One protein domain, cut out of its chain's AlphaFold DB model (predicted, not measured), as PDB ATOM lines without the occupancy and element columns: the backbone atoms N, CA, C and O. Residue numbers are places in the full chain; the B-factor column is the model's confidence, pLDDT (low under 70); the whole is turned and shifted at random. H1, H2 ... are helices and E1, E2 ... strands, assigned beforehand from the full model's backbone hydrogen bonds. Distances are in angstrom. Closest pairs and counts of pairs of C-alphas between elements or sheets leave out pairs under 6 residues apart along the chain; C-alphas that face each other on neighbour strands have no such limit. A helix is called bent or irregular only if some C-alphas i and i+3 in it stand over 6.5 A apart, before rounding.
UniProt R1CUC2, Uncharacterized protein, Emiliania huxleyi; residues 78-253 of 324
ATOM      1  N   ALA A  78     198.135 114.671 311.450       94.12
ATOM      2  CA  ALA A  78     196.758 114.305 311.732       94.12
ATOM      3  C   ALA A  78     195.848 115.547 311.657       94.12
ATOM      4  O   ALA A  78     196.312 116.679 311.814       94.12
ATOM      5  N   GLU A  79     194.556 115.339 311.412       93.25
ATOM      6  CA  GLU A  79     193.514 116.363 311.399       93.25
ATOM      7  C   GLU A  79     192.459 116.103 312.479       93.25
ATOM      8  O   GLU A  79     192.128 114.963 312.796       93.25
ATOM      9  N   GLU A  80     191.918 117.173 313.048       93.38
ATOM     10  CA  GLU A  80     190.825 117.133 314.019       93.38
ATOM     11  C   GLU A  80     189.825 118.240 313.679       93.38
ATOM     12  O   GLU A  80     190.220 119.337 313.285       93.38
ATOM     13  N   ALA A  81     188.527 117.977 313.814       93.31
ATOM     14  CA  ALA A  81     187.533 119.037 313.701       93.31
ATOM     15  C   ALA A  81     187.648 119.985 314.903       93.31
ATOM     16  O   ALA A  81     187.692 119.551 316.053       93.31
ATOM     17  N   SER A  82     187.671 121.291 314.652       90.62
ATOM     18  CA  SER A  82     187.741 122.284 315.715       90.62
ATOM     19  C   SER A  82     186.512 122.171 316.626       90.62
ATOM     20  O   SER A  82     185.385 122.271 316.135       90.62
ATOM     21  N   PRO A  83     186.691 122.074 317.956       87.94
ATOM     22  CA  PRO A  83     185.568 122.076 318.893       87.94
ATOM     23  C   PRO A  83     184.902 123.456 319.017       87.94
ATOM     24  O   PRO A  83     183.853 123.583 319.645       87.94
ATOM     25  N   HIS A  84     185.514 124.504 318.456       87.06
ATOM     26  CA  HIS A  84     185.082 125.893 318.624       87.06
ATOM     27  C   HIS A  84     184.546 126.529 317.341       87.06
ATOM     28  O   HIS A  84     183.746 127.459 317.419       87.06
ATOM     29  N   VAL A  85     184.991 126.067 316.170       87.38
ATOM     30  CA  VAL A  85     184.615 126.647 314.875       87.38
ATOM     31  C   VAL A  85     184.089 125.540 313.958       87.38
ATOM     32  O   VAL A  85     184.884 124.739 313.465       87.38
ATOM     33  N   PRO A  86     182.768 125.482 313.705       87.19
ATOM     34  CA  PRO A  86     182.184 124.484 312.815       87.19
ATOM     35  C   PRO A  86     182.835 124.490 311.426       87.19
ATOM     36  O   PRO A  86     183.045 125.548 310.834       87.19
ATOM     37  N   GLY A  87     183.161 123.302 310.911       87.88
ATOM     38  CA  GLY A  87     183.772 123.116 309.587       87.88
ATOM     39  C   GLY A  87     185.279 123.396 309.508       87.88
ATOM     40  O   GLY A  87     185.896 123.097 308.485       87.88
ATOM     41  N   LEU A  88     185.894 123.929 310.569       92.56
ATOM     42  CA  LEU A  88     187.340 124.131 310.630       92.56
ATOM     43  C   LEU A  88     188.054 122.846 311.045       92.56
ATOM     44  O   LEU A  88     187.704 122.254 312.060       92.56
ATOM     45  N   MET A  89     189.114 122.481 310.332       94.31
ATOM     46  CA  MET A  89     190.040 121.424 310.735       94.31
ATOM     47  C   MET A  89     191.294 122.035 311.360       94.31
ATOM     48  O   MET A  89     191.829 123.008 310.836       94.31
ATOM     49  N   THR A  90     191.802 121.472 312.447       93.88
ATOM     50  CA  THR A  90     193.115 121.796 313.019       93.88
ATOM     51  C   THR A  90     194.097 120.673 312.717       93.88
ATOM     52  O   THR A  90     193.720 119.505 312.618       93.88
ATOM     53  N   THR A  91     195.368 121.023 312.529       93.75
ATOM     54  CA  THR A  91     196.418 120.040 312.244       93.75
ATOM     55  C   THR A  91     197.263 119.744 313.472       93.75
ATOM     56  O   THR A  91     197.652 120.660 314.206       93.75
ATOM     57  N   TRP A  92     197.642 118.482 313.607       93.75
ATOM     58  CA  TRP A  92     198.468 117.956 314.683       93.75
ATOM     59  C   TRP A  92     199.588 117.096 314.114       93.75
ATOM     60  O   TRP A  92     199.497 116.620 312.984       93.75
ATOM     61  N   ARG A  93     200.623 116.838 314.914       93.25
ATOM     62  CA  ARG A  93     201.518 115.714 314.633       93.25
ATOM     63  C   ARG A  93     200.750 114.407 314.824       93.25
ATOM     64  O   ARG A  93     199.978 114.278 315.776       93.25
ATOM     65  N   GLU A  94     200.967 113.442 313.940       91.38
ATOM     66  CA  GLU A  94     200.343 112.127 314.067       91.38
ATOM     67  C   GLU A  94     200.695 111.475 315.416       91.38
ATOM     68  O   GLU A  94     201.844 111.498 315.861       91.38
ATOM     69  N   GLY A  95     199.675 110.960 316.108       88.00
ATOM     70  CA  GLY A  95     199.800 110.398 317.456       88.00
ATOM     71  C   GLY A  95     199.851 111.417 318.604       88.00
ATOM     72  O   GLY A  95     199.790 111.003 319.760       88.00
ATOM     73  N   ALA A  96     199.915 112.729 318.334       88.19
ATOM     74  CA  ALA A  96     199.964 113.751 319.389       88.19
ATOM     75  C   ALA A  96     198.597 114.034 320.037       88.19
ATOM     76  O   ALA A  96     198.535 114.415 321.205       88.19
ATOM     77  N   ASN A  97     197.500 113.834 319.301       84.75
ATOM     78  CA  ASN A  97     196.138 114.002 319.805       84.75
ATOM     79  C   ASN A  97     195.315 112.737 319.530       84.75
ATOM     80  O   ASN A  97     195.209 112.301 318.387       84.75
ATOM     81  N   LYS A  98     194.708 112.162 320.579       82.44
ATOM     82  CA  LYS A  98     193.869 110.955 320.486       82.44
ATOM     83  C   LYS A  98     192.582 111.168 319.683       82.44
ATOM     84  O   LYS A  98     192.036 110.197 319.174       82.44
ATOM     85  N   ALA A  99     192.089 112.403 319.612       84.94
ATOM     86  CA  ALA A  99     190.893 112.760 318.852       84.94
ATOM     87  C   ALA A  99     191.189 113.059 317.372       84.94
ATOM     88  O   ALA A  99     190.258 113.150 316.574       84.94
ATOM     89  N   ALA A 100     192.465 113.204 316.997       89.00
ATOM     90  CA  ALA A 100     192.866 113.472 315.624       89.00
ATOM     91  C   ALA A 100     193.003 112.166 314.822       89.00
ATOM     92  O   ALA A 100     193.480 111.150 315.329       89.00
ATOM     93  N   THR A 101     192.617 112.204 313.552       90.38
ATOM     94  CA  THR A 101     192.775 111.101 312.592       90.38
ATOM     95  C   THR A 101     193.875 111.438 311.589       90.38
ATOM     96  O   THR A 101     194.217 112.604 311.423       90.38
ATOM     97  N   SER A 102     194.472 110.450 310.913       90.00
ATOM     98  CA  SER A 102     195.508 110.718 309.901       90.00
ATOM     99  C   SER A 102     195.001 111.698 308.835       90.00
ATOM    100  O   SER A 102     193.860 111.583 308.379       90.00
ATOM    101  N   LEU A 103     195.847 112.655 308.442       89.00
ATOM    102  CA  LEU A 103     195.487 113.746 307.532       89.00
ATOM    103  C   LEU A 103     194.850 113.213 306.234       89.00
ATOM    104  O   LEU A 103     195.412 112.340 305.573       89.00
ATOM    105  N   GLN A 104     193.709 113.784 305.836       82.56
ATOM    106  CA  GLN A 104     193.010 113.480 304.580       82.56
ATOM    107  C   GLN A 104     192.920 114.756 303.727       82.56
ATOM    108  O   GLN A 104     191.852 115.374 303.638       82.56
ATOM    109  N   PRO A 105     194.035 115.195 303.113       66.69
ATOM    110  CA  PRO A 105     194.218 116.573 302.650       66.69
ATOM    111  C   PRO A 105     193.564 116.894 301.295       66.69
ATOM    112  O   PRO A 105     193.836 117.942 300.703       66.69
ATOM    113  N   LEU A 106     192.713 116.007 300.774       71.00
ATOM    114  CA  LEU A 106     192.061 116.179 299.479       71.00
ATOM    115  C   LEU A 106     190.925 117.212 299.572       71.00
ATOM    116  O   LEU A 106     189.995 117.064 300.361       71.00
ATOM    117  N   GLY A 107     190.987 118.246 298.725       70.38
ATOM    118  CA  GLY A 107     189.864 119.164 298.488       70.38
ATOM    119  C   GLY A 107     189.713 120.350 299.452       70.38
ATOM    120  O   GLY A 107     188.600 120.853 299.598       70.38
ATOM    121  N   GLY A 108     190.793 120.825 300.090       85.56
ATOM    122  CA  GLY A 108     190.740 121.943 301.045       85.56
ATOM    123  C   GLY A 108     191.744 123.082 300.817       85.56
ATOM    124  O   GLY A 108     192.593 123.015 299.932       85.56
ATOM    125  N   VAL A 109     191.638 124.129 301.640       91.88
ATOM    126  CA  VAL A 109     192.572 125.265 301.733       91.88
ATOM    127  C   VAL A 109     193.291 125.210 303.078       91.88
ATOM    128  O   VAL A 109     192.659 125.022 304.116       91.88
ATOM    129  N   VAL A 110     194.606 125.410 303.072       95.56
ATOM    130  CA  VAL A 110     195.417 125.478 304.290       95.56
ATOM    131  C   VAL A 110     195.694 126.931 304.632       95.56
ATOM    132  O   VAL A 110     196.277 127.661 303.841       95.56
ATOM    133  N   VAL A 111     195.310 127.352 305.829       94.88
ATOM    134  CA  VAL A 111     195.679 128.640 306.412       94.88
ATOM    135  C   VAL A 111     196.801 128.389 307.405       94.88
ATOM    136  O   VAL A 111     196.575 127.881 308.503       94.88
ATOM    137  N   GLY A 112     198.025 128.702 306.991       94.12
ATOM    138  CA  GLY A 112     199.215 128.438 307.783       94.12
ATOM    139  C   GLY A 112     199.680 129.661 308.567       94.12
ATOM    140  O   GLY A 112     199.732 130.776 308.038       94.12
ATOM    141  N   THR A 113     200.056 129.454 309.826       92.62
ATOM    142  CA  THR A 113     200.532 130.514 310.719       92.62
ATOM    143  C   THR A 113     201.636 130.029 311.648       92.62
ATOM    144  O   THR A 113     201.882 128.834 311.799       92.62
ATOM    145  N   ILE A 114     202.288 130.986 312.297       87.94
ATOM    146  CA  ILE A 114     203.146 130.763 313.453       87.94
ATOM    147  C   ILE A 114     202.654 131.711 314.548       87.94
ATOM    148  O   ILE A 114     202.508 132.910 314.296       87.94
ATOM    149  N   ARG A 115     202.394 131.211 315.765       78.06
ATOM    150  CA  ARG A 115     201.987 132.011 316.950       78.06
ATOM    151  C   ARG A 115     203.076 132.955 317.509       78.06
ATOM    152  O   ARG A 115     203.201 133.130 318.716       78.06
ATOM    153  N   MET A 116     203.843 133.601 316.640       70.88
ATOM    154  CA  MET A 116     204.835 134.616 316.994       70.88
ATOM    155  C   MET A 116     204.150 135.987 317.037       70.88
ATOM    156  O   MET A 116     203.965 136.651 316.012       70.88
ATOM    157  N   GLY A 117     203.710 136.386 318.232       60.09
ATOM    158  CA  GLY A 117     202.941 137.610 318.466       60.09
ATOM    159  C   GLY A 117     201.447 137.494 318.122       60.09
ATOM    160  O   GLY A 117     201.023 136.721 317.264       60.09
ATOM    161  N   TYR A 118     200.614 138.296 318.794       58.19
ATOM    162  CA  TYR A 118     199.149 138.208 318.682       58.19
ATOM    163  C   TYR A 118     198.585 138.581 317.295       58.19
ATOM    164  O   TYR A 118     197.440 138.238 316.999       58.19
ATOM    165  N   GLY A 119     199.351 139.281 316.448       70.62
ATOM    166  CA  GLY A 119     198.902 139.753 315.131       70.62
ATOM    167  C   GLY A 119     198.680 138.621 314.125       70.62
ATOM    168  O   GLY A 119     197.570 138.455 313.620       70.62
ATOM    169  N   HIS A 120     199.704 137.794 313.896       77.88
ATOM    170  CA  HIS A 120     199.676 136.715 312.900       77.88
ATOM    171  C   HIS A 120     198.579 135.680 313.181       77.88
ATOM    172  O   HIS A 120     197.887 135.231 312.273       77.88
ATOM    173  N   HIS A 121     198.335 135.368 314.456       80.31
ATOM    174  CA  HIS A 121     197.275 134.435 314.835       80.31
ATOM    175  C   HIS A 121     195.865 134.983 314.552       80.31
ATOM    176  O   HIS A 121     194.988 134.251 314.097       80.31
ATOM    177  N   ARG A 122     195.634 136.289 314.762       80.56
ATOM    178  CA  ARG A 122     194.352 136.933 314.421       80.56
ATOM    179  C   ARG A 122     194.104 136.940 312.914       80.56
ATOM    180  O   ARG A 122     192.971 136.745 312.489       80.56
ATOM    181  N   ILE A 123     195.159 137.114 312.123       80.06
ATOM    182  CA  ILE A 123     195.109 137.007 310.660       80.06
ATOM    183  C   ILE A 123     194.842 135.576 310.203       80.06
ATOM    184  O   ILE A 123     194.137 135.356 309.224       80.06
ATOM    185  N   ALA A 124     195.381 134.581 310.893       87.12
ATOM    186  CA  ALA A 124     195.064 133.201 310.571       87.12
ATOM    187  C   ALA A 124     193.561 132.947 310.764       87.12
ATOM    188  O   ALA A 124     192.884 132.524 309.832       87.12
ATOM    189  N   TYR A 125     192.998 133.341 311.913       84.88
ATOM    190  CA  TYR A 125     191.555 133.209 312.152       84.88
ATOM    191  C   TYR A 125     190.696 133.968 311.140       84.88
ATOM    192  O   TYR A 125     189.678 133.453 310.685       84.88
ATOM    193  N   ALA A 126     191.124 135.169 310.760       82.44
ATOM    194  CA  ALA A 126     190.524 135.953 309.691       82.44
ATOM    195  C   ALA A 126     190.345 135.183 308.390       82.44
ATOM    196  O   ALA A 126     189.262 135.091 307.815       82.44
ATOM    197  N   THR A 127     191.474 134.653 307.938       85.81
ATOM    198  CA  THR A 127     191.643 134.011 306.651       85.81
ATOM    199  C   THR A 127     190.882 132.699 306.655       85.81
ATOM    200  O   THR A 127     190.200 132.372 305.691       85.81
ATOM    201  N   THR A 128     190.916 131.991 307.783       89.56
ATOM    202  CA  THR A 128     190.094 130.816 308.028       89.56
ATOM    203  C   THR A 128     188.603 131.133 307.961       89.56
ATOM    204  O   THR A 128     187.872 130.413 307.292       89.56
ATOM    205  N   SER A 129     188.137 132.210 308.598       82.69
ATOM    206  CA  SER A 129     186.724 132.606 308.547       82.69
ATOM    207  C   SER A 129     186.276 132.932 307.119       82.69
ATOM    208  O   SER A 129     185.206 132.492 306.700       82.69
ATOM    209  N   TRP A 130     187.116 133.630 306.349       84.56
ATOM    210  CA  TRP A 130     186.876 133.872 304.927       84.56
ATOM    211  C   TRP A 130     186.806 132.565 304.122       84.56
ATOM    212  O   TRP A 130     185.858 132.378 303.364       84.56
ATOM    213  N   ALA A 131     187.755 131.645 304.321       86.38
ATOM    214  CA  ALA A 131     187.807 130.372 303.600       86.38
ATOM    215  C   ALA A 131     186.597 129.469 303.908       86.38
ATOM    216  O   ALA A 131     186.024 128.876 302.993       86.38
ATOM    217  N   LEU A 132     186.150 129.431 305.168       84.50
ATOM    218  CA  LEU A 132     184.923 128.737 305.574       84.50
ATOM    219  C   LEU A 132     183.680 129.339 304.906       84.50
ATOM    220  O   LEU A 132     182.801 128.603 304.470       84.50
ATOM    221  N   GLY A 133     183.628 130.667 304.754       80.75
ATOM    222  CA  GLY A 133     182.551 131.353 304.033       80.75
ATOM    223  C   GLY A 133     182.473 131.013 302.538       80.75
ATOM    224  O   GLY A 133     181.454 131.286 301.909       80.75
ATOM    225  N   MET A 134     183.520 130.407 301.967       80.94
ATOM    226  CA  MET A 134     183.541 129.904 300.587       80.94
ATOM    227  C   MET A 134     183.142 128.425 300.470       80.94
ATOM    228  O   MET A 134     183.328 127.839 299.400       80.94
ATOM    229  N   ASP A 135     182.649 127.818 301.554       84.31
ATOM    230  CA  ASP A 135     182.269 126.402 301.625       84.31
ATOM    231  C   ASP A 135     183.416 125.456 301.211       84.31
ATOM    232  O   ASP A 135     183.263 124.495 300.454       84.31
ATOM    233  N   LYS A 136     184.638 125.780 301.659       82.25
ATOM    234  CA  LYS A 136     185.837 124.960 301.447       82.25
ATOM    235  C   LYS A 136     186.250 124.278 302.744       82.25
ATOM    236  O   LYS A 136     186.310 124.926 303.794       82.25
ATOM    237  N   LYS A 137     186.650 123.001 302.657       90.44
ATOM    238  CA  LYS A 137     187.359 122.327 303.758       90.44
ATOM    239  C   LYS A 137     188.581 123.176 304.103       90.44
ATOM    240  O   LYS A 137     189.419 123.432 303.240       90.44
ATOM    241  N   THR A 138     188.651 123.667 305.332       93.81
ATOM    242  CA  THR A 138     189.666 124.645 305.733       93.81
ATOM    243  C   THR A 138     190.517 124.064 306.847       93.81
ATOM    244  O   THR A 138     189.981 123.588 307.844       93.81
ATOM    245  N   TYR A 139     191.834 124.124 306.685       95.62
ATOM    246  CA  TYR A 139     192.810 123.682 307.674       95.62
ATOM    247  C   TYR A 139     193.460 124.881 308.354       95.62
ATOM    248  O   TYR A 139     194.061 125.722 307.691       95.62
ATOM    249  N   PHE A 140     193.386 124.941 309.676       94.69
ATOM    250  CA  PHE A 140     194.179 125.833 310.506       94.69
ATOM    251  C   PHE A 140     195.496 125.142 310.859       94.69
ATOM    252  O   PHE A 140     195.536 124.238 311.698       94.69
ATOM    253  N   HIS A 141     196.568 125.559 310.193       95.25
ATOM    254  CA  HIS A 141     197.882 124.940 310.296       95.25
ATOM    255  C   HIS A 141     198.855 125.849 311.053       95.25
ATOM    256  O   HIS A 141     199.575 126.660 310.470       95.25
ATOM    257  N   ASP A 142     198.854 125.741 312.380       93.44
ATOM    258  CA  ASP A 142     199.817 126.440 313.231       93.44
ATOM    259  C   ASP A 142     201.076 125.593 313.431       93.44
ATOM    260  O   ASP A 142     201.032 124.551 314.086       93.44
ATOM    261  N   LEU A 143     202.215 126.066 312.918       92.81
ATOM    262  CA  LEU A 143     203.479 125.333 313.023       92.81
ATOM    263  C   LEU A 143     203.916 125.134 314.480       92.81
ATOM    264  O   LEU A 143     204.526 124.121 314.800       92.81
ATOM    265  N   LEU A 144     203.568 126.061 315.383       89.88
ATOM    266  CA  LEU A 144     203.893 125.943 316.810       89.88
ATOM    267  C   LEU A 144     202.994 124.957 317.566       89.88
ATOM    268  O   LEU A 144     203.270 124.666 318.732       89.88
ATOM    269  N   ASN A 145     201.918 124.472 316.942       89.00
ATOM    270  CA  ASN A 145     201.084 123.399 317.482       89.00
ATOM    271  C   ASN A 145     201.681 122.006 317.219       89.00
ATOM    272  O   ASN A 145     201.300 121.037 317.869       89.00
ATOM    273  N   LEU A 146     202.614 121.896 316.271       90.94
ATOM    274  CA  LEU A 146     203.246 120.632 315.911       90.94
ATOM    275  C   LEU A 146     204.368 120.315 316.900       90.94
ATOM    276  O   LEU A 146     205.319 121.080 317.042       90.94
ATOM    277  N   ASP A 147     204.277 119.174 317.572       88.62
ATOM    278  CA  ASP A 147     205.323 118.721 318.489       88.62
ATOM    279  C   ASP A 147     206.501 118.115 317.708       88.62
ATOM    280  O   ASP A 147     206.452 116.962 317.289       88.62
ATOM    281  N   SER A 148     207.525 118.918 317.423       89.94
ATOM    282  CA  SER A 148     208.674 118.536 316.589       89.94
ATOM    283  C   SER A 148     209.922 119.354 316.939       89.94
ATOM    284  O   SER A 148     209.825 120.418 317.566       89.94
ATOM    285  N   GLU A 149     211.102 118.880 316.527       89.81
ATOM    286  CA  GLU A 149     212.355 119.630 316.693       89.81
ATOM    287  C   GLU A 149     212.317 120.935 315.886       89.81
ATOM    288  O   GLU A 149     212.722 121.991 316.372       89.81
ATOM    289  N   GLU A 150     211.735 120.898 314.688       90.62
ATOM    290  CA  GLU A 150     211.607 122.040 313.786       90.62
ATOM    291  C   GLU A 150     210.678 123.120 314.354       90.62
ATOM    292  O   GLU A 150     210.995 124.309 314.311       90.62
ATOM    293  N   ALA A 151     209.551 122.736 314.960       89.00
ATOM    294  CA  ALA A 151     208.697 123.685 315.673       89.00
ATOM    295  C   ALA A 151     209.367 124.220 316.951       89.00
ATOM    296  O   ALA A 151     209.147 125.369 317.344       89.00
ATOM    297  N   SER A 152     210.205 123.408 317.601       89.88
ATOM    298  CA  SER A 152     210.980 123.825 318.774       89.88
ATOM    299  C   SER A 152     212.056 124.849 318.412       89.88
ATOM    300  O   SER A 152     212.269 125.784 319.181       89.88
ATOM    301  N   LEU A 153     212.653 124.763 317.219       90.94
ATOM    302  CA  LEU A 153     213.561 125.790 316.703       90.94
ATOM    303  C   LEU A 153     212.887 127.170 316.657       90.94
ATOM    304  O   LEU A 153     213.481 128.150 317.097       90.94
ATOM    305  N   ILE A 154     211.627 127.252 316.213       87.44
ATOM    306  CA  ILE A 154     210.866 128.513 316.199       87.44
ATOM    307  C   ILE A 154     210.764 129.099 317.619       87.44
ATOM    308  O   ILE A 154     211.003 130.292 317.812       87.44
ATOM    309  N   LYS A 155     210.457 128.261 318.621       84.25
ATOM    310  CA  LYS A 155     210.367 128.679 320.034       84.25
ATOM    311  C   LYS A 155     211.718 129.159 320.566       84.25
ATOM    312  O   LYS A 155     211.780 130.175 321.254       84.25
ATOM    313  N   THR A 156     212.797 128.451 320.236       85.56
ATOM    314  CA  THR A 156     214.163 128.816 320.638       85.56
ATOM    315  C   THR A 156     214.581 130.150 320.027       85.56
ATOM    316  O   THR A 156     215.089 131.011 320.743       85.56
ATOM    317  N   MET A 157     214.306 130.360 318.738       85.19
ATOM    318  CA  MET A 157     214.578 131.627 318.058       85.19
ATOM    319  C   MET A 157     213.799 132.793 318.684       85.19
ATOM    320  O   MET A 157     214.376 133.857 318.911       85.19
ATOM    321  N   ASP A 158     212.519 132.598 319.020       80.50
ATOM    322  CA  ASP A 158     211.706 133.610 319.714       80.50
ATOM    323  C   ASP A 158     212.251 133.960 321.098       80.50
ATOM    324  O   ASP A 158     212.358 135.131 321.479       80.50
ATOM    325  N   HIS A 159     212.622 132.926 321.854       80.06
ATOM    326  CA  HIS A 159     213.175 133.081 323.189       80.06
ATOM    327  C   HIS A 159     214.496 133.848 323.142       80.06
ATOM    328  O   HIS A 159     214.668 134.824 323.873       80.06
ATOM    329  N   PHE A 160     215.392 133.456 322.237       79.00
ATOM    330  CA  PHE A 160     216.684 134.097 322.038       79.00
ATOM    331  C   PHE A 160     216.532 135.559 321.601       79.00
ATOM    332  O   PHE A 160     217.137 136.450 322.203       79.00
ATOM    333  N   TYR A 161     215.655 135.831 320.627       74.19
ATOM    334  CA  TYR A 161     215.322 137.193 320.210       74.19
ATOM    335  C   TYR A 161     214.797 138.025 321.388       74.19
ATOM    336  O   TYR A 161     215.267 139.139 321.626       74.19
ATOM    337  N   SER A 162     213.878 137.468 322.181       73.44
ATOM    338  CA  SER A 162     213.309 138.132 323.357       73.44
ATOM    339  C   SER A 162     214.351 138.414 324.446       73.44
ATOM    340  O   SER A 162     214.343 139.499 325.029       73.44
ATOM    341  N   GLN A 163     215.259 137.473 324.721       76.31
ATOM    342  CA  GLN A 163     216.352 137.644 325.682       76.31
ATOM    343  C   GLN A 163     217.309 138.751 325.241       76.31
ATOM    344  O   GLN A 163     217.568 139.690 325.993       76.31
ATOM    345  N   ILE A 164     217.788 138.677 324.001       72.56
ATOM    346  CA  ILE A 164     218.735 139.646 323.457       72.56
ATOM    347  C   ILE A 164     218.111 141.041 323.345       72.56
ATOM    348  O   ILE A 164     218.754 142.037 323.677       72.56
ATOM    349  N   SER A 165     216.832 141.118 322.982       68.69
ATOM    350  CA  SER A 165     216.060 142.359 322.966       68.69
ATOM    351  C   SER A 165     215.972 143.022 324.351       68.69
ATOM    352  O   SER A 165     216.041 144.247 324.457       68.69
ATOM    353  N   ARG A 166     215.864 142.237 325.433       71.25
ATOM    354  CA  ARG A 166     215.895 142.767 326.811       71.25
ATOM    355  C   ARG A 166     217.276 143.290 327.192       71.25
ATOM    356  O   ARG A 166     217.357 144.360 327.783       71.25
ATOM    357  N   ILE A 167     218.333 142.572 326.818       72.19
ATOM    358  CA  ILE A 167     219.720 142.977 327.085       72.19
ATOM    359  C   ILE A 167     220.053 144.283 326.346       72.19
ATOM    360  O   ILE A 167     220.630 145.196 326.928       72.19
ATOM    361  N   GLN A 168     219.642 144.429 325.085       70.31
ATOM    362  CA  GLN A 168     219.854 145.669 324.321       70.31
ATOM    363  C   GLN A 168     219.237 146.892 324.970       70.31
ATOM    364  O   GLN A 168     219.850 147.952 324.979       70.31
ATOM    365  N   ALA A 169     218.051 146.732 325.558       66.44
ATOM    366  CA  ALA A 169     217.360 147.809 326.253       66.44
ATOM    367  C   ALA A 169     218.090 148.287 327.528       66.44
ATOM    368  O   ALA A 169     217.636 149.232 328.185       66.44
ATOM    369  N   GLU A 170     219.180 147.617 327.912       73.38
ATOM    370  CA  GLU A 170     220.033 147.957 329.050       73.38
ATOM    371  C   GLU A 170     221.470 148.333 328.621       73.38
ATOM    372  O   GLU A 170     222.128 149.087 329.337       73.38
ATOM    373  N   PHE A 171     221.940 147.914 327.435       75.81
ATOM    374  CA  PHE A 171     223.316 148.140 326.969       75.81
ATOM    375  C   PHE A 171     223.399 148.720 325.548       75.81
ATOM    376  O   PHE A 171     223.295 147.999 324.553       75.81
ATOM    377  N   ARG A 172     223.749 150.011 325.447       72.94
ATOM    378  CA  ARG A 172     223.873 150.752 324.172       72.94
ATOM    379  C   ARG A 172     224.869 150.141 323.174       72.94
ATOM    380  O   ARG A 172     224.655 150.205 321.970       72.94
ATOM    381  N   ALA A 173     225.962 149.537 323.643       76.31
ATOM    382  CA  ALA A 173     226.922 148.876 322.750       76.31
ATOM    383  C   ALA A 173     226.317 147.627 322.079       76.31
ATOM    384  O   ALA A 173     226.529 147.394 320.892       76.31
ATOM    385  N   ILE A 174     225.518 146.856 322.825       72.25
ATOM    386  CA  ILE A 174     224.812 145.675 322.312       72.25
ATOM    387  C   ILE A 174     223.675 146.112 321.382       72.25
ATOM    388  O   ILE A 174     223.482 145.497 320.338       72.25
ATOM    389  N   GLU A 175     222.974 147.198 321.715       70.81
ATOM    390  CA  GLU A 175     221.988 147.838 320.835       70.81
ATOM    391  C   GLU A 175     222.601 148.231 319.484       70.81
ATOM    392  O   GLU A 175     222.020 147.927 318.450       70.81
ATOM    393  N   LEU A 176     223.798 148.826 319.463       70.00
ATOM    394  CA  LEU A 176     224.478 149.191 318.216       70.00
ATOM    395  C   LEU A 176     224.923 147.970 317.404       70.00
ATOM    396  O   LEU A 176     224.720 147.942 316.193       70.00
ATOM    397  N   VAL A 177     225.517 146.955 318.042       71.88
ATOM    398  CA  VAL A 177     225.997 145.754 317.334       71.88
ATOM    399  C   VAL A 177     224.830 144.922 316.815       71.88
ATOM    400  O   VAL A 177     224.809 144.553 315.643       71.88
ATOM    401  N   PHE A 178     223.840 144.638 317.658       70.56
ATOM    402  CA  PHE A 178     222.668 143.892 317.220       70.56
ATOM    403  C   PHE A 178     221.807 144.712 316.277       70.56
ATOM    404  O   PHE A 178     221.326 144.172 315.292       70.56
ATOM    405  N   GLY A 179     221.678 146.015 316.522       67.38
ATOM    406  CA  GLY A 179     221.118 146.964 315.577       67.38
ATOM    407  C   GLY A 179     221.818 146.842 314.233       67.38
ATOM    408  O   GLY A 179     221.154 146.637 313.246       67.38
ATOM    409  N   TYR A 180     223.143 146.815 314.145       70.19
ATOM    410  CA  TYR A 180     223.839 146.634 312.865       70.19
ATOM    411  C   TYR A 180     223.647 145.243 312.223       70.19
ATOM    412  O   TYR A 180     223.613 145.124 310.995       70.19
ATOM    413  N   LEU A 181     223.526 144.185 313.030       65.56
ATOM    414  CA  LEU A 181     223.288 142.817 312.549       65.56
ATOM    415  C   LEU A 181     221.836 142.592 312.092       65.56
ATOM    416  O   LEU A 181     221.598 141.833 311.151       65.56
ATOM    417  N   MET A 182     220.881 143.259 312.744       64.06
ATOM    418  CA  MET A 182     219.435 143.053 312.600       64.06
ATOM    419  C   MET A 182     218.701 144.220 311.942       64.06
ATOM    420  O   MET A 182     217.568 144.023 311.503       64.06
ATOM    421  N   ALA A 183     219.320 145.401 311.821       57.09
ATOM    422  CA  ALA A 183     218.862 146.533 311.010       57.09
ATOM    423  C   ALA A 183     218.995 146.135 309.550       57.09
ATOM    424  O   ALA A 183     219.893 146.516 308.807       57.09
ATOM    425  N   ASN A 184     218.045 145.311 309.167       51.97
ATOM    426  CA  ASN A 184     217.825 144.841 307.833       51.97
ATOM    427  C   ASN A 184     216.432 145.320 307.431       51.97
ATOM    428  O   ASN A 184     215.587 144.510 307.062       51.97
ATOM    429  N   GLY A 185     216.155 146.624 307.556       48.03
ATOM    430  CA  GLY A 185     214.896 147.183 307.062       48.03
ATOM    431  C   GLY A 185     214.714 146.769 305.606       48.03
ATOM    432  O   GLY A 185     215.562 147.114 304.804       48.03
ATOM    433  N   ALA A 186     213.699 145.962 305.285       53.19
ATOM    434  CA  ALA A 186     213.407 145.446 303.938       53.19
ATOM    435  C   ALA A 186     214.642 145.137 303.036       53.19
ATOM    436  O   ALA A 186     214.608 145.403 301.836       53.19
ATOM    437  N   THR A 187     215.756 144.615 303.582       69.69
ATOM    438  CA  THR A 187     216.990 144.389 302.799       69.69
ATOM    439  C   THR A 187     217.047 142.975 302.220       69.69
ATOM    440  O   THR A 187     216.496 142.024 302.778       69.69
ATOM    441  N   ALA A 188     217.812 142.800 301.138       76.38
ATOM    442  CA  ALA A 188     218.105 141.492 300.547       76.38
ATOM    443  C   ALA A 188     218.707 140.482 301.549       76.38
ATOM    444  O   ALA A 188     218.487 139.278 301.436       76.38
ATOM    445  N   ASN A 189     219.444 140.953 302.563       81.69
ATOM    446  CA  ASN A 189     220.004 140.080 303.597       81.69
ATOM    447  C   ASN A 189     218.928 139.530 304.537       81.69
ATOM    448  O   ASN A 189     219.032 138.368 304.927       81.69
ATOM    449  N   LEU A 190     217.873 140.300 304.840       77.44
ATOM    450  CA  LEU A 190     216.726 139.778 305.586       77.44
ATOM    451  C   LEU A 190     216.017 138.682 304.794       77.44
ATOM    452  O   LEU A 190     215.723 137.624 305.337       77.44
ATOM    453  N   ALA A 191     215.799 138.909 303.500       79.00
ATOM    454  CA  ALA A 191     215.156 137.925 302.637       79.00
ATOM    455  C   ALA A 191     215.966 136.614 302.577       79.00
ATOM    456  O   ALA A 191     215.405 135.527 302.720       79.00
ATOM    457  N   ARG A 192     217.302 136.710 302.491       86.00
ATOM    458  CA  ARG A 192     218.208 135.554 302.611       86.00
ATOM    459  C   ARG A 192     218.107 134.865 303.963       86.00
ATOM    460  O   ARG A 192     218.021 133.643 303.976       86.00
ATOM    461  N   GLN A 193     218.088 135.614 305.072       86.12
ATOM    462  CA  GLN A 193     217.898 135.043 306.414       86.12
ATOM    463  C   GLN A 193     216.622 134.217 306.491       86.12
ATOM    464  O   GLN A 193     216.651 133.055 306.892       86.12
ATOM    465  N   PHE A 194     215.513 134.800 306.044       84.12
ATOM    466  CA  PHE A 194     214.231 134.120 306.057       84.12
ATOM    467  C   PHE A 194     214.247 132.856 305.188       84.12
ATOM    468  O   PHE A 194     213.756 131.814 305.620       84.12
ATOM    469  N   ALA A 195     214.867 132.915 304.006       87.12
ATOM    470  CA  ALA A 195     214.989 131.772 303.108       87.12
ATOM    471  C   ALA A 195     215.807 130.622 303.725       87.12
ATOM    472  O   ALA A 195     215.333 129.485 303.750       87.12
ATOM    473  N   VAL A 196     216.996 130.900 304.276       90.69
ATOM    474  CA  VAL A 196     217.862 129.851 304.850       90.69
ATOM    475  C   VAL A 196     217.267 129.238 306.115       90.69
ATOM    476  O   VAL A 196     217.397 128.036 306.325       90.69
ATOM    477  N   VAL A 197     216.557 130.026 306.929       90.38
ATOM    478  CA  VAL A 197     215.863 129.513 308.118       90.38
ATOM    479  C   VAL A 197     214.616 128.716 307.727       90.38
ATOM    480  O   VAL A 197     214.393 127.641 308.277       90.38
ATOM    481  N   SER A 198     213.841 129.160 306.727       87.50
ATOM    482  CA  SER A 198     212.636 128.441 306.269       87.50
ATOM    483  C   SER A 198     212.914 127.018 305.775       87.50
ATOM    484  O   SER A 198     211.991 126.200 305.697       87.50
ATOM    485  N   ALA A 199     214.180 126.703 305.474       89.56
ATOM    486  CA  ALA A 199     214.616 125.357 305.146       89.56
ATOM    487  C   ALA A 199     214.245 124.339 306.221       89.56
ATOM    488  O   ALA A 199     213.845 123.226 305.890       89.56
ATOM    489  N   HIS A 200     214.317 124.754 307.483       92.50
ATOM    490  CA  HIS A 200     214.024 123.910 308.632       92.50
ATOM    491  C   HIS A 200     212.541 123.623 308.807       92.50
ATOM    492  O   HIS A 200     212.207 122.659 309.466       92.50
ATOM    493  N   PHE A 201     211.634 124.399 308.207       91.81
ATOM    494  CA  PHE A 201     210.192 124.229 308.441       91.81
ATOM    495  C   PHE A 201     209.449 123.580 307.266       91.81
ATOM    496  O   PHE A 201     208.224 123.467 307.288       91.81
ATOM    497  N   ARG A 202     210.158 123.134 306.221       89.06
ATOM    498  CA  ARG A 202     209.533 122.519 305.033       89.06
ATOM    499  C   ARG A 202     208.740 121.269 305.367       89.06
ATOM    500  O   ARG A 202     207.635 121.092 304.859       89.06
ATOM    501  N   THR A 203     209.311 120.419 306.213       91.25
ATOM    502  CA  THR A 203     208.738 119.128 306.611       91.25
ATOM    503  C   THR A 203     207.385 119.297 307.285       91.25
ATOM    504  O   THR A 203     206.512 118.452 307.097       91.25
ATOM    505  N   LEU A 204     207.172 120.431 307.960       93.38
ATOM    506  CA  LEU A 204     205.938 120.755 308.669       93.38
ATOM    507  C   LEU A 204     204.739 120.964 307.736       93.38
ATOM    508  O   LEU A 204     203.614 120.683 308.126       93.38
ATOM    509  N   THR A 205     204.976 121.394 306.494       89.69
ATOM    510  CA  THR A 205     203.922 121.570 305.472       89.69
ATOM    511  C   THR A 205     203.897 120.436 304.445       89.69
ATOM    512  O   THR A 205     202.952 120.311 303.672       89.69
ATOM    513  N   ALA A 206     204.927 119.588 304.420       90.50
ATOM    514  CA  ALA A 206     205.162 118.640 303.337       90.50
ATOM    515  C   ALA A 206     204.195 117.445 303.293       90.50
ATOM    516  O   ALA A 206     204.204 116.728 302.295       90.50
ATOM    517  N   ALA A 207     203.384 117.230 304.333       91.19
ATOM    518  CA  ALA A 207     202.347 116.198 304.335       91.19
ATOM    519  C   ALA A 207     201.121 116.569 303.477       91.19
ATOM    520  O   ALA A 207     200.334 115.690 303.127       91.19
ATOM    521  N   PHE A 208     200.953 117.846 303.113       92.12
ATOM    522  CA  PHE A 208     199.905 118.255 302.178       92.12
ATOM    523  C   PHE A 208     200.322 118.008 300.711       92.12
ATOM    524  O   PHE A 208     201.498 118.172 300.367       92.12
ATOM    525  N   PRO A 209     199.372 117.670 299.817       91.94
ATOM    526  CA  PRO A 209     199.584 117.631 298.374       91.94
ATOM    527  C   PRO A 209     200.099 118.971 297.839       91.94
ATOM    528  O   PRO A 209     199.670 120.036 298.272       91.94
ATOM    529  N   ARG A 210     201.014 118.939 296.863       90.81
ATOM    530  CA  ARG A 210     201.706 120.146 296.352       90.81
ATOM    531  C   ARG A 210     200.799 121.122 295.600       90.81
ATOM    532  O   ARG A 210     201.173 122.274 295.366       90.81
ATOM    533  N   ASP A 211     199.629 120.662 295.188       89.44
ATOM    534  CA  ASP A 211     198.592 121.452 294.539       89.44
ATOM    535  C   ASP A 211     197.550 122.000 295.533       89.44
ATOM    536  O   ASP A 211     196.692 122.790 295.131       89.44
ATOM    537  N   THR A 212     197.628 121.649 296.822       91.19
ATOM    538  CA  THR A 212     196.784 122.234 297.870       91.19
ATOM    539  C   THR A 212     197.076 123.736 298.004       91.19
ATOM    540  O   THR A 212     198.232 124.118 298.197       91.19
ATOM    541  N   PRO A 213     196.057 124.615 297.928       91.50
ATOM    542  CA  PRO A 213     196.234 126.037 298.198       91.50
ATOM    543  C   PRO A 213     196.669 126.285 299.646       91.50
ATOM    544  O   PRO A 213     195.967 125.893 300.580       91.50
ATOM    545  N   ILE A 214     197.795 126.977 299.827       93.12
ATOM    546  CA  ILE A 214     198.291 127.416 301.134       93.12
ATOM    547  C   ILE A 214     198.249 128.936 301.201       93.12
ATOM    548  O   ILE A 214     198.914 129.621 300.428       93.12
ATOM    549  N   ILE A 215     197.513 129.463 302.173       91.81
ATOM    550  CA  ILE A 215     197.502 130.875 302.525       91.81
ATOM    551  C   ILE A 215     198.402 131.074 303.740       91.81
ATOM    552  O   ILE A 215     198.108 130.623 304.847       91.81
ATOM    553  N   SER A 216     199.529 131.734 303.518       90.44
ATOM    554  CA  SER A 216     200.524 132.034 304.532       90.44
ATOM    555  C   SER A 216     200.184 133.350 305.230       90.44
ATOM    556  O   SER A 216     200.134 134.413 304.612       90.44
ATOM    557  N   CYS A 217     199.968 133.252 306.542       88.12
ATOM    558  CA  CYS A 217     199.773 134.387 307.446       88.12
ATOM    559  C   CYS A 217     201.070 134.782 308.168       88.12
ATOM    560  O   CYS A 217     201.056 135.680 309.002       88.12
ATOM    561  N   PHE A 218     202.170 134.080 307.888       86.44
ATOM    562  CA  PHE A 218     203.504 134.360 308.406       86.44
ATOM    563  C   PHE A 218     204.553 133.936 307.355       86.44
ATOM    564  O   PHE A 218     204.515 132.778 306.933       86.44
ATOM    565  N   PRO A 219     205.533 134.788 306.991       84.19
ATOM    566  CA  PRO A 219     206.462 134.563 305.875       84.19
ATOM    567  C   PRO A 219     207.161 133.197 305.839       84.19
ATOM    568  O   PRO A 219     207.278 132.599 304.770       84.19
ATOM    569  N   TYR A 220     207.595 132.663 306.988       87.50
ATOM    570  CA  TYR A 220     208.191 131.321 307.061       87.50
ATOM    571  C   TYR A 220     207.272 130.235 306.506       87.50
ATOM    572  O   TYR A 220     207.756 129.367 305.797       87.50
ATOM    573  N   VAL A 221     205.960 130.304 306.743       90.38
ATOM    574  CA  VAL A 221     205.006 129.330 306.190       90.38
ATOM    575  C   VAL A 221     205.039 129.365 304.663       90.38
ATOM    576  O   VAL A 221     205.111 128.319 304.024       90.38
ATOM    577  N   GLY A 222     205.003 130.564 304.072       87.88
ATOM    578  CA  GLY A 222     204.981 130.736 302.623       87.88
ATOM    579  C   GLY A 222     206.286 130.279 301.982       87.88
ATOM    580  O   GLY A 222     206.267 129.491 301.040       87.88
ATOM    581  N   LEU A 223     207.422 130.706 302.537       87.88
ATOM    582  CA  LEU A 223     208.743 130.301 302.056       87.88
ATOM    583  C   LEU A 223     208.962 128.794 302.188       87.88
ATOM    584  O   LEU A 223     209.446 128.168 301.248       87.88
ATOM    585  N   SER A 224     208.555 128.191 303.305       89.75
ATOM    586  CA  SER A 224     208.656 126.746 303.504       89.75
ATOM    587  C   SER A 224     207.757 125.968 302.552       89.75
ATOM    588  O   SER A 224     208.206 124.961 302.011       89.75
ATOM    589  N   ALA A 225     206.538 126.445 302.276       90.12
ATOM    590  CA  ALA A 225     205.659 125.838 301.281       90.12
ATOM    591  C   ALA A 225     206.265 125.922 299.868       90.12
ATOM    592  O   ALA A 225     206.379 124.907 299.182       90.12
ATOM    593  N   VAL A 226     206.740 127.094 299.437       87.31
ATOM    594  CA  VAL A 226     207.399 127.239 298.124       87.31
ATOM    595  C   VAL A 226     208.620 126.324 298.030       87.31
ATOM    596  O   VAL A 226     208.760 125.571 297.069       87.31
ATOM    597  N   ALA A 227     209.466 126.315 299.060       85.94
ATOM    598  CA  ALA A 227     210.667 125.490 299.088       85.94
ATOM    599  C   ALA A 227     210.365 123.981 299.162       85.94
ATOM    600  O   ALA A 227     211.213 123.165 298.796       85.94
ATOM    601  N   ALA A 228     209.171 123.599 299.621       88.38
ATOM    602  CA  ALA A 228     208.670 122.230 299.585       88.38
ATOM    603  C   ALA A 228     207.992 121.875 298.240       88.38
ATOM    604  O   ALA A 228     207.576 120.736 298.049       88.38
ATOM    605  N   GLY A 229     207.902 122.811 297.290       87.44
ATOM    606  CA  GLY A 229     207.389 122.577 295.936       87.44
ATOM    607  C   GLY A 229     205.891 122.827 295.763       87.44
ATOM    608  O   GLY A 229     205.303 122.330 294.806       87.44
ATOM    609  N   PHE A 230     205.250 123.563 296.676       89.00
ATOM    610  CA  PHE A 230     203.852 123.952 296.496       89.00
ATOM    611  C   PHE A 230     203.697 124.945 295.344       89.00
ATOM    612  O   PHE A 230     204.468 125.892 295.208       89.00
ATOM    613  N   THR A 231     202.653 124.752 294.540       85.75
ATOM    614  CA  THR A 231     202.379 125.583 293.352       85.75
ATOM    615  C   THR A 231     201.336 126.669 293.602       85.75
ATOM    616  O   THR A 231     201.234 127.623 292.834       85.75
ATOM    617  N   ARG A 232     200.563 126.549 294.688       86.94
ATOM    618  CA  ARG A 232     199.455 127.448 295.038       86.94
ATOM    619  C   ARG A 232     199.689 128.094 296.402       86.94
ATOM    620  O   ARG A 232     198.946 127.847 297.347       86.94
ATOM    621  N   VAL A 233     200.742 128.903 296.514       85.81
ATOM    622  CA  VAL A 233     201.083 129.616 297.755       85.81
ATOM    623  C   VAL A 233     200.660 131.078 297.654       85.81
ATOM    624  O   VAL A 233     201.123 131.810 296.785       85.81
ATOM    625  N   ILE A 234     199.799 131.512 298.569       84.88
ATOM    626  CA  ILE A 234     199.350 132.896 298.710       84.88
ATOM    627  C   ILE A 234     199.984 133.443 299.986       84.88
ATOM    628  O   ILE A 234     199.585 133.076 301.087       84.88
ATOM    629  N   ASN A 235     200.982 134.314 299.857       82.31
ATOM    630  CA  ASN A 235     201.560 135.007 301.005       82.31
ATOM    631  C   ASN A 235     200.805 136.313 301.246       82.31
ATOM    632  O   ASN A 235     200.846 137.210 300.404       82.31
ATOM    633  N   LEU A 236     200.107 136.419 302.376       77.31
ATOM    634  CA  LEU A 236     199.350 137.624 302.677       77.31
ATOM    635  C   LEU A 236     200.288 138.731 303.176       77.31
ATOM    636  O   LEU A 236     201.010 138.561 304.155       77.31
ATOM    637  N   VAL A 237     200.255 139.877 302.495       67.06
ATOM    638  CA  VAL A 237     201.015 141.085 302.839       67.06
ATOM    639  C   VAL A 237     200.011 142.176 303.192       67.06
ATOM    640  O   VAL A 237     199.168 142.528 302.369       67.06
ATOM    641  N   PHE A 238     200.066 142.685 304.421       58.19
ATOM    642  CA  PHE A 238     199.060 143.620 304.958       58.19
ATOM    643  C   PHE A 238     199.617 145.010 305.252       58.19
ATOM    644  O   PHE A 238     198.939 145.830 305.867       58.19
ATOM    645  N   ASP A 239     200.852 145.259 304.834       53.22
ATOM    646  CA  ASP A 239     201.546 146.524 305.009       53.22
ATOM    647  C   ASP A 239     201.832 147.139 303.630       53.22
ATOM    648  O   ASP A 239     202.059 146.426 302.650       53.22
ATOM    649  N   ASN A 240     201.783 148.469 303.543       42.16
ATOM    650  CA  ASN A 240     202.164 149.214 302.344       42.16
ATOM    651  C   ASN A 240     203.691 149.351 302.218       42.16
ATOM    652  O   ASN A 240     204.191 149.694 301.145       42.16
ATOM    653  N   HIS A 241     204.430 149.056 303.290       44.72
ATOM    654  CA  HIS A 241     205.871 148.896 303.271       44.72
ATOM    655  C   HIS A 241     206.219 147.403 303.318       44.72
ATOM    656  O   HIS A 241     205.806 146.689 304.228       44.72
ATOM    657  N   ALA A 242     206.993 146.913 302.342       47.12
ATOM    658  CA  ALA A 242     207.419 145.514 302.255       47.12
ATOM    659  C   ALA A 242     208.464 145.169 303.336       47.12
ATOM    660  O   ALA A 242     209.614 144.851 303.044       47.12
ATOM    661  N   GLN A 243     208.092 145.255 304.609       50.62
ATOM    662  CA  GLN A 243     208.883 144.704 305.694       50.62
ATOM    663  C   GLN A 243     208.574 143.215 305.797       50.62
ATOM    664  O   GLN A 243     207.422 142.812 305.931       50.62
ATOM    665  N   ALA A 244     209.615 142.386 305.757       43.91
ATOM    666  CA  ALA A 244     209.495 140.932 305.674       43.91
ATOM    667  C   ALA A 244     208.848 140.250 306.902       43.91
ATOM    668  O   ALA A 244     208.903 139.032 306.978       43.91
ATOM    669  N   ALA A 245     208.276 140.981 307.871       44.06
ATOM    670  CA  ALA A 245     207.820 140.429 309.152       44.06
ATOM    671  C   ALA A 245     206.549 141.067 309.760       44.06
ATOM    672  O   ALA A 245     206.230 140.762 310.910       44.06
ATOM    673  N   HIS A 246     205.816 141.934 309.050       43.91
ATOM    674  CA  HIS A 246     204.664 142.633 309.641       43.91
ATOM    675  C   HIS A 246     203.356 142.330 308.900       43.91
ATOM    676  O   HIS A 246     203.191 142.644 307.727       43.91
ATOM    677  N   CYS A 247     202.413 141.701 309.606       37.56
ATOM    678  CA  CYS A 247     201.073 141.400 309.111       37.56
ATOM    679  C   CYS A 247     200.034 141.853 310.152       37.56
ATOM    680  O   CYS A 247     200.082 141.387 311.291       37.56
ATOM    681  N   HIS A 248     199.077 142.723 309.795       40.25
ATOM    682  CA  HIS A 248     197.941 143.103 310.655       40.25
ATOM    683  C   HIS A 248     196.618 143.129 309.845       40.25
ATOM    684  O   HIS A 248     196.351 144.089 309.131       40.25
ATOM    685  N   TRP A 249     195.755 142.113 309.985       37.41
ATOM    686  CA  TRP A 249     194.348 142.133 309.529       37.41
ATOM    687  C   TRP A 249     193.415 142.219 310.738       37.41
ATOM    688  O   TRP A 249     193.670 141.580 311.764       37.41
ATOM    689  N   ILE A 250     192.331 142.994 310.629       40.09
ATOM    690  CA  ILE A 250     191.337 143.176 311.696       40.09
ATOM    691  C   ILE A 250     189.955 142.710 311.189       40.09
ATOM    692  O   ILE A 250     189.506 143.227 310.164       40.09
ATOM    693  N   PRO A 251     189.272 141.777 311.887       37.66
ATOM    694  CA  PRO A 251     187.983 141.238 311.457       37.66
ATOM    695  C   PRO A 251     186.894 142.272 311.290       37.66
ATOM    696  O   PRO A 251     186.853 143.255 312.033       37.66
ATOM    697  N   ARG A 252     185.974 142.005 310.349       38.88
ATOM    698  CA  ARG A 252     184.816 142.861 310.066       38.88
ATOM    699  C   ARG A 252     184.063 143.168 311.350       38.88
ATOM    700  O   ARG A 252     183.753 144.321 311.583       38.88
ATOM    701  N   GLU A 253     183.854 142.180 312.205       46.75
ATOM    702  CA  GLU A 253     183.152 142.251 313.492       46.75
ATOM    703  C   GLU A 253     183.840 143.194 314.489       46.75
ATOM    704  O   GLU A 253     183.176 143.807 315.318       46.75
TER     705      GLU A 253
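AT A GLANCE: This is residues 78 to 253 of the 324 residues of an uncharacterized protein of Emiliania huxleyi (UniProt R1CUC2). What does the model look like at first sight? A strongly twisted six-stranded sheet, E1 to E6, has H1 over one face and H5 over the other, and H4 packs on H5. H2 and H4 meet near residues 150 and 201 and spread from there as a V away from the sheet, with H3 at the far end between their arms. What is the make-up? The printed part has 176 residues with five named helices and six named strands, in the order E1 E2 E3 H1 E4 H2 H3 H4 E5 H5 E6; the class is mixed, helices and strands, and the mixed sheet runs E1 E2 E4 E3 E5 E6. How large is it? It is compact, with a radius of gyration of the C-alphas of 17.1 A, and spans 52 by 35 by 31 A.

IN THESE COORDINATES: Where does the first half of the printed part run? E1, residues 78 to 81, begins at C-alpha 78 at (196.758, 114.305, 311.732), and E2 is residues 88 to 93, 17.0 A long. E3 is residues 108 to 113, 16.2 A; H1 is residues 118 to 133, 23.2 A; E4 is residues 137 to 142, 16.2 A. Which helices come next? H2, residues 149 to 168, is the longest helix at 28.2 A and ends at C-alpha 168 at (219.854, 145.669, 324.321). H3 is residues 172 to 182, 14.6 A, and H4 is residues 188 to 205, 24.9 A. What closes the series? E5 is residues 214 to 216, H5 is residues 219 to 227, 12.1 A, and E6, residues 233 to 235, ends at C-alpha 235 at (201.560, 135.007, 301.005).

HOW THE PARTS SIT: How are the strands paired? E1 and E2 form a hairpin, antiparallel, with N 80 and O 90 at 3.0 A; the other neighbours are parallel. There N 140 and O 89 of E4 and E2 are at 2.7 A, N 111 and O 139 of E3 and E4 at 2.8 A, N 215 and O 110 of E5 and E3 at 2.7 A, and N 234 and O 214 of E6 and E5 at 2.8 A. Which helices are on the sheet? H1 and H5 are on opposite faces, in three layers, at heights over the sheet of 8.5 A and 7.6 A; closest are the C-alphas of Thr 113 and Ala 124, 6.1 A, and of Ser 216 and Gly 222, 5.0 A. E3, H1, E4 and E5, H5, E6 are strand-helix-strand units, two parallel neighbour strands with a helix between, each with a right-handed crossover. How do the other helices stand? H4 only grazes the sheet with residues 204 to 205 and touches H5, closest at the C-alphas of Arg 202 and Ser 224, 4.6 A. H2 touches H4 with its residues 150 to 151 alone, closest at the C-alphas of Glu 150 and Phe 201, 5.9 A, and touches H3 only at the corner, at the C-alphas of Gln 168 and Glu 175, 4.6 A. What do the helix backbones show? In H1, H3 and H5 every O i to N i+4 pair is within hydrogen-bond range, against 15 of 16 in H2 and 8 of 14 in H4, which is irregular, C-alphas 200 and 203 being 7.4 A apart, and has a kink of 50 degrees near residue 199.

THE WHOLE: How far does it reach? The two C-alphas farthest apart are those of Asp 135 and Ala 173, 54.3 A. Is the printed part whole? It has no cut; the link from E2 to E3, 14 residues, is long, and residues 236 to 253 hold no named element. Where is confidence low? The mean pLDDT of the printed part is 80.0, and 30 residues are under 70, among them residues 181 to 187 and 237 to 253.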